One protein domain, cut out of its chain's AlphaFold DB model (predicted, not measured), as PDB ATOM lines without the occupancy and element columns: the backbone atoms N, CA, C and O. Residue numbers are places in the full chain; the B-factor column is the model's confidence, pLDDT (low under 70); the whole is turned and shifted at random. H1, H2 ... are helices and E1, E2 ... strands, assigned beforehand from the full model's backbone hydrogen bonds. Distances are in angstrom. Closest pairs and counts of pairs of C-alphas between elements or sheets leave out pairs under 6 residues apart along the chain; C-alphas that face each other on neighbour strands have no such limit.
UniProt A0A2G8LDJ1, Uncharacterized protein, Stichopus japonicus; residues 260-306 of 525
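What this domain is: This is residues 260 to 306 of the 525 residues of an uncharacterized protein of Stichopus japonicus (UniProt A0A2G8LDJ1). A long, narrow hairpin of two strands, E1 and E2, with the short strand E3 side by side with E2, makes a slender sheet of three strands; the small helix H1 only grazes this sheet. A long loop, residues 265 to 276, leads from H1 to E1 and reaches out at the end of the sheet away from the E1 to E2 turn, with Asn 272 and Gly 285 at opposite ends of the longest axis. The printed part has 47 residues, with one named helix and three named strands in the order H1, E1, E2, E3, and its class is mostly strand. The sheet's order is E1, E2, E3, all antiparallel. The whole is flat, spanning 38 by 20 by 11 A, and only just loose, close to compact, with a radius of gyration of the C-alphas of 11.5 A.

How they stand to each other: H1, residues 260 to 264, is on the sheet but only grazes it, with its residues 260 to 264. Its O i to N i+4 pair is within hydrogen-bond range. E1, residues 277 to 284, and E2, residues 287 to 294, are antiparallel neighbours and form a hairpin, their directions 158 degrees apart. The C-alphas of Phe 279 and Trp 292 face each other at 4.5 A. N 280 and O 291 are 2.8 A apart and N 289 and O 282 are 2.8 A apart, both within hydrogen-bond range. E2 and E3, residues 301 to 304, are also antiparallel neighbours and a hairpin, at 171 degrees. The C-alphas of Lys 291 and Gln 302 face each other at 4.4 A, and N 290 and O 303 are within hydrogen-bond range at 2.9 A. E1 and E3 are the edge strands, and E2 is the inner one. The three strands form a meander, each the antiparallel neighbour of the one before.

Where its parts are: H1 begins at C-alpha 260, (-27.117, 34.853, 29.192), and measures 6.0 A from first to last C-alpha. E1, residues 277 to 284, is 22.6 A long and begins at C-alpha 277, (-26.773, 30.863, 18.989). E2, residues 287 to 294, is 23.6 A long. E3, residues 301 to 304, is 10.6 A long and ends at C-alpha 304, (-35.914, 29.456, 33.858).

The domain as a whole: The two C-alphas farthest apart are those of Asn 272 and Gly 285, at 38.3 A. The C-alphas of Leu 260 and Gln 306, the first and last printed, are 15.1 A apart. The link from H1 to E1 is long, with 12 residues; that from E1 to E2 is tight, and that from E2 to E3 is short. The printed part has no cut. Its mean pLDDT is 89.9, and no printed residue is under 70.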
ATOM      1  N   LEU A 260     -27.352  36.206  29.721       93.56
ATOM      2  CA  LEU A 260     -27.117  34.853  29.192       93.56
ATOM      3  C   LEU A 260     -26.113  34.851  28.026       93.56
ATOM      4  O   LEU A 260     -25.259  33.969  27.961       93.56
ATOM      5  N   LYS A 261     -26.149  35.858  27.146       91.50
ATOM      6  CA  LYS A 261     -25.149  36.048  26.080       91.50
ATOM      7  C   LYS A 261     -23.765  36.388  26.617       91.50
ATOM      8  O   LYS A 261     -22.775  35.928  26.060       91.50
ATOM      9  N   THR A 262     -23.675  37.144  27.706       93.19
ATOM     10  CA  THR A 262     -22.391  37.446  28.359       93.19
ATOM     11  C   THR A 262     -21.767  36.181  28.966       93.19
ATOM     12  O   THR A 262     -20.549  36.031  28.949       93.19
ATOM     13  N   ILE A 263     -22.590  35.237  29.441       90.69
ATOM     14  CA  ILE A 263     -22.140  33.966  30.036       90.69
ATOM     15  C   ILE A 263     -21.868  32.879  28.972       90.69
ATOM     16  O   ILE A 263     -20.961  32.062  29.141       90.69
ATOM     17  N   HIS A 264     -22.640  32.830  27.880       87.81
ATOM     18  CA  HIS A 264     -22.598  31.732  26.896       87.81
ATOM     19  C   HIS A 264     -22.091  32.115  25.495       87.81
ATOM     20  O   HIS A 264     -21.799  31.219  24.701       87.81
ATOM     21  N   GLY A 265     -21.956  33.410  25.204       87.44
ATOM     22  CA  GLY A 265     -21.631  33.961  23.887       87.44
ATOM     23  C   GLY A 265     -22.829  34.040  22.929       87.44
ATOM     24  O   GLY A 265     -23.866  33.415  23.136       87.44
ATOM     25  N   ASP A 266     -22.663  34.788  21.833       87.12
ATOM     26  CA  ASP A 266     -23.601  34.819  20.692       87.12
ATOM     27  C   ASP A 266     -23.281  33.751  19.619       87.12
ATOM     28  O   ASP A 266     -23.996  33.628  18.623       87.12
ATOM     29  N   VAL A 267     -22.195  32.984  19.778       88.44
ATOM     30  CA  VAL A 267     -21.669  32.017  18.792       88.44
ATOM     31  C   VAL A 267     -21.430  30.669  19.468       88.44
ATOM     32  O   VAL A 267     -20.999  30.616  20.616       88.44
ATOM     33  N   CYS A 268     -21.706  29.570  18.765       86.12
ATOM     34  CA  CYS A 268     -21.480  28.233  19.300       86.12
ATOM     35  C   CYS A 268     -19.971  27.991  19.554       86.12
ATOM     36  O   CYS A 268     -19.162  28.159  18.643       86.12
ATOM     37  N   PRO A 269     -19.565  27.573  20.769       82.12
ATOM     38  CA  PRO A 269     -18.156  27.401  21.141       82.12
ATOM     39  C   PRO A 269     -17.538  26.058  20.701       82.12
ATOM     40  O   PRO A 269     -16.480  25.677  21.199       82.12
ATOM     41  N   LEU A 270     -18.184  25.305  19.803       84.94
ATOM     42  CA  LEU A 270     -17.561  24.139  19.168       84.94
ATOM     43  C   LEU A 270     -16.626  24.621  18.046       84.94
ATOM     44  O   LEU A 270     -17.104  25.330  17.160       84.94
ATOM     45  N   PRO A 271     -15.341  24.205  18.001       79.56
ATOM     46  CA  PRO A 271     -14.382  24.690  16.999       79.56
ATOM     47  C   PRO A 271     -14.859  24.555  15.544       79.56
ATOM     48  O   PRO A 271     -14.603  25.428  14.718       79.56
ATOM     49  N   ASN A 272     -15.619  23.495  15.255       84.62
ATOM     50  CA  ASN A 272     -16.133  23.179  13.921       84.62
ATOM     51  C   ASN A 272     -17.481  23.862  13.602       84.62
ATOM     52  O   ASN A 272     -18.063  23.602  12.551       84.62
ATOM     53  N   CYS A 273     -18.025  24.700  14.494       79.69
ATOM     54  CA  CYS A 273     -19.360  25.284  14.349       79.69
ATOM     55  C   CYS A 273     -19.391  26.771  14.741       79.69
ATOM     56  O   CYS A 273     -19.928  27.140  15.775       79.69
ATOM     57  N   GLN A 274     -18.902  27.665  13.878       83.06
ATOM     58  CA  GLN A 274     -18.939  29.123  14.112       83.06
ATOM     59  C   GLN A 274     -20.331  29.760  13.885       83.06
ATOM     60  O   GLN A 274     -20.449  30.920  13.490       83.06
ATOM     61  N   ARG A 275     -21.417  29.002  14.083       87.88
ATOM     62  CA  ARG A 275     -22.787  29.483  13.849       87.88
ATOM     63  C   ARG A 275     -23.326  30.202  15.084       87.88
ATOM     64  O   ARG A 275     -23.022  29.822  16.214       87.88
ATOM     65  N   LYS A 276     -24.148  31.231  14.862       90.00
ATOM     66  CA  LYS A 276     -24.778  31.996  15.946       90.00
ATOM     67  C   LYS A 276     -25.699  31.114  16.792       90.00
ATOM     68  O   LYS A 276     -26.341  30.203  16.264       90.00
ATOM     69  N   LEU A 277     -25.765  31.410  18.087       90.50
ATOM     70  CA  LEU A 277     -26.773  30.863  18.989       90.50
ATOM     71  C   LEU A 277     -28.076  31.658  18.827       90.50
ATOM     72  O   LEU A 277     -28.072  32.888  18.807       90.50
ATOM     73  N   VAL A 278     -29.191  30.947  18.695       91.00
ATOM     74  CA  VAL A 278     -30.541  31.515  18.646       91.00
ATOM     75  C   VAL A 278     -31.155  31.354  20.030       91.00
ATOM     76  O   VAL A 278     -31.267  30.232  20.515       91.00
ATOM     77  N   PHE A 279     -31.534  32.463  20.664       93.12
ATOM     78  CA  PHE A 279     -32.184  32.479  21.976       93.12
ATOM     79  C   PHE A 279     -33.696  32.663  21.796       93.12
ATOM     80  O   PHE A 279     -34.147  33.723  21.357       93.12
ATOM     81  N   THR A 280     -34.469  31.637  22.146       93.56
ATOM     82  CA  THR A 280     -35.928  31.590  21.998       93.56
ATOM     83  C   THR A 280     -36.595  31.690  23.364       93.56
ATOM     84  O   THR A 280     -36.280  30.921  24.274       93.56
ATOM     85  N   ASN A 281     -37.544  32.616  23.492       95.38
ATOM     86  CA  ASN A 281     -38.314  32.831  24.715       95.38
ATOM     87  C   ASN A 281     -39.649  32.076  24.648       95.38
ATOM     88  O   ASN A 281     -40.337  32.121  23.629       95.38
ATOM     89  N   SER A 282     -40.053  31.466  25.756       95.38
ATOM     90  CA  SER A 282     -41.393  30.917  25.983       95.38
ATOM     91  C   SER A 282     -41.906  31.426  27.328       95.38
ATOM     92  O   SER A 282     -41.125  31.556  28.272       95.38
ATOM     93  N   PHE A 283     -43.200  31.723  27.427       94.81
ATOM     94  CA  PHE A 283     -43.814  32.238  28.650       94.81
ATOM     95  C   PHE A 283     -44.845  31.242  29.177       94.81
ATOM     96  O   PHE A 283     -45.603  30.691  28.390       94.81
ATOM     97  N   PHE A 284     -44.887  31.040  30.493       93.75
ATOM     98  CA  PHE A 284     -45.857  30.165  31.157       93.75
ATOM     99  C   PHE A 284     -46.481  30.928  32.330       93.75
ATOM    100  O   PHE A 284     -46.021  30.852  33.473       93.75
ATOM    101  N   GLY A 285     -47.483  31.754  32.026       93.88
ATOM    102  CA  GLY A 285     -48.007  32.751  32.958       93.88
ATOM    103  C   GLY A 285     -46.953  33.812  33.296       93.88
ATOM    104  O   GLY A 285     -46.559  34.602  32.442       93.88
ATOM    105  N   SER A 286     -46.480  33.817  34.545       94.25
ATOM    106  CA  SER A 286     -45.377  34.677  35.010       94.25
ATOM    107  C   SER A 286     -43.976  34.138  34.683       94.25
ATOM    108  O   SER A 286     -43.015  34.904  34.697       94.25
ATOM    109  N   ALA A 287     -43.826  32.840  34.387       95.38
ATOM    110  CA  ALA A 287     -42.513  32.257  34.105       95.38
ATOM    111  C   ALA A 287     -42.006  32.640  32.714       95.38
ATOM    112  O   ALA A 287     -42.740  32.549  31.730       95.38
ATOM    113  N   LEU A 288     -40.717  32.960  32.627       96.25
ATOM    114  CA  LEU A 288     -39.956  33.025  31.386       96.25
ATOM    115  C   LEU A 288     -39.022  31.813  31.312       96.25
ATOM    116  O   LEU A 288     -38.178  31.606  32.184       96.25
ATOM    117  N   LYS A 289     -39.143  31.043  30.230       95.69
ATOM    118  CA  LYS A 289     -38.170  30.037  29.809       95.69
ATOM    119  C   LYS A 289     -37.393  30.573  28.616       95.69
ATOM    120  O   LYS A 289     -37.997  30.988  27.630       95.69
ATOM    121  N   ILE A 290     -36.067  30.533  28.680       96.19
ATOM    122  CA  ILE A 290     -35.203  30.816  27.530       96.19
ATOM    123  C   ILE A 290     -34.528  29.505  27.141       96.19
ATOM    124  O   ILE A 290     -33.813  28.922  27.953       96.19
ATOM    125  N   LYS A 291     -34.761  29.031  25.914       94.94
ATOM    126  CA  LYS A 291     -33.989  27.948  25.283       94.94
ATOM    127  C   LYS A 291     -32.982  28.567  24.312       94.94
ATOM    128  O   LYS A 291     -33.293  29.583  23.691       94.94
ATOM    129  N   TRP A 292     -31.817  27.957  24.125       93.50
ATOM    130  CA  TRP A 292     -30.906  28.339  23.042       93.50
ATOM    131  C   TRP A 292     -30.166  27.152  22.436       93.50
ATOM    132  O   TRP A 292     -29.927  26.153  23.104       93.50
ATOM    133  N   SER A 293     -29.812  27.279  21.161       92.75
ATOM    134  CA  SER A 293     -28.975  26.342  20.401       92.75
ATOM    135  C   SER A 293     -28.447  27.031  19.139       92.75
ATOM    136  O   SER A 293     -28.895  28.125  18.786       92.75
ATOM    137  N   CYS A 294     -27.484  26.429  18.439       91.50
ATOM    138  CA  CYS A 294     -27.172  26.838  17.065       91.50
ATOM    139  C   CYS A 294     -28.059  26.083  16.060       91.50
ATOM    140  O   CYS A 294     -28.713  25.101  16.406       91.50
ATOM    141  N   SER A 295     -28.036  26.476  14.783       87.12
ATOM    142  CA  SER A 295     -28.861  25.851  13.729       87.12
ATOM    143  C   SER A 295     -28.563  24.366  13.433       87.12
ATOM    144  O   SER A 295     -29.248  23.779  12.610       87.12
ATOM    145  N   GLU A 296     -27.525  23.779  14.037       84.06
ATOM    146  CA  GLU A 296     -27.199  22.338  13.967       84.06
ATOM    147  C   GLU A 296     -27.635  21.604  15.251       84.06
ATOM    148  O   GLU A 296     -27.211  20.486  15.514       84.06
ATOM    149  N   GLY A 297     -28.402  22.262  16.127       83.19
ATOM    150  CA  GLY A 297     -28.809  21.733  17.430       83.19
ATOM    151  C   GLY A 297     -27.726  21.771  18.516       83.19
ATOM    152  O   GLY A 297     -28.041  21.527  19.680       83.19
ATOM    153  N   HIS A 298     -26.471  22.112  18.198       83.81
ATOM    154  CA  HIS A 298     -25.396  22.164  19.194       83.81
ATOM    155  C   HIS A 298     -25.669  23.170  20.324       83.81
ATOM    156  O   HIS A 298     -26.224  24.251  20.098       83.81
ATOM    157  N   ARG A 299     -25.167  22.834  21.524       75.81
ATOM    158  CA  ARG A 299     -25.357  23.583  22.781       75.81
ATOM    159  C   ARG A 299     -26.844  23.871  23.077       75.81
ATOM    160  O   ARG A 299     -27.195  25.041  23.206       75.81
ATOM    161  N   PRO A 300     -27.697  22.831  23.219       81.44
ATOM    162  CA  PRO A 300     -29.072  22.986  23.686       81.44
ATOM    163  C   PRO A 300     -29.065  23.399  25.166       81.44
ATOM    164  O   PRO A 300     -28.966  22.567  26.064       81.44
ATOM    165  N   GLY A 301     -29.108  24.703  25.420       89.56
ATOM    166  CA  GLY A 301     -29.210  25.271  26.759       89.56
ATOM    167  C   GLY A 301     -30.645  25.657  27.103       89.56
ATOM    168  O   GLY A 301     -31.453  25.966  26.223       89.56
ATOM    169  N   GLN A 302     -30.961  25.654  28.396       93.38
ATOM    170  CA  GLN A 302     -32.209  26.199  28.918       93.38
ATOM    171  C   GLN A 302     -31.977  26.938  30.235       93.38
ATOM    172  O   GLN A 302     -31.147  26.533  31.047       93.38
ATOM    173  N   TRP A 303     -32.746  28.000  30.450       95.06
ATOM    174  CA  TRP A 303     -32.810  28.761  31.693       95.06
ATOM    175  C   TRP A 303     -34.274  29.081  32.024       95.06
ATOM    176  O   TRP A 303     -35.102  29.238  31.120       95.06
ATOM    177  N   LEU A 304     -34.588  29.159  33.317       94.12
ATOM    178  CA  LEU A 304     -35.914  29.456  33.858       94.12
ATOM    179  C   LEU A 304     -35.816  30.637  34.821       94.12
ATOM    180  O   LEU A 304     -34.913  30.676  35.649       94.12
ATOM    181  N   SER A 305     -36.772  31.562  34.747       94.50
ATOM    182  CA  SER A 305     -36.806  32.751  35.609       94.50
ATOM    183  C   SER A 305     -37.325  32.513  37.025       94.50
ATOM    184  O   SER A 305     -37.410  33.466  37.791       94.50
ATOM    185  N   GLN A 306     -37.765  31.294  37.338       93.44
ATOM    186  CA  GLN A 306     -38.269  30.903  38.652       93.44
ATOM    187  C   GLN A 306     -38.311  29.374  38.791       93.44
ATOM    188  O   GLN A 306     -38.467  28.685  37.771       93.44
TER     189      GLN A 306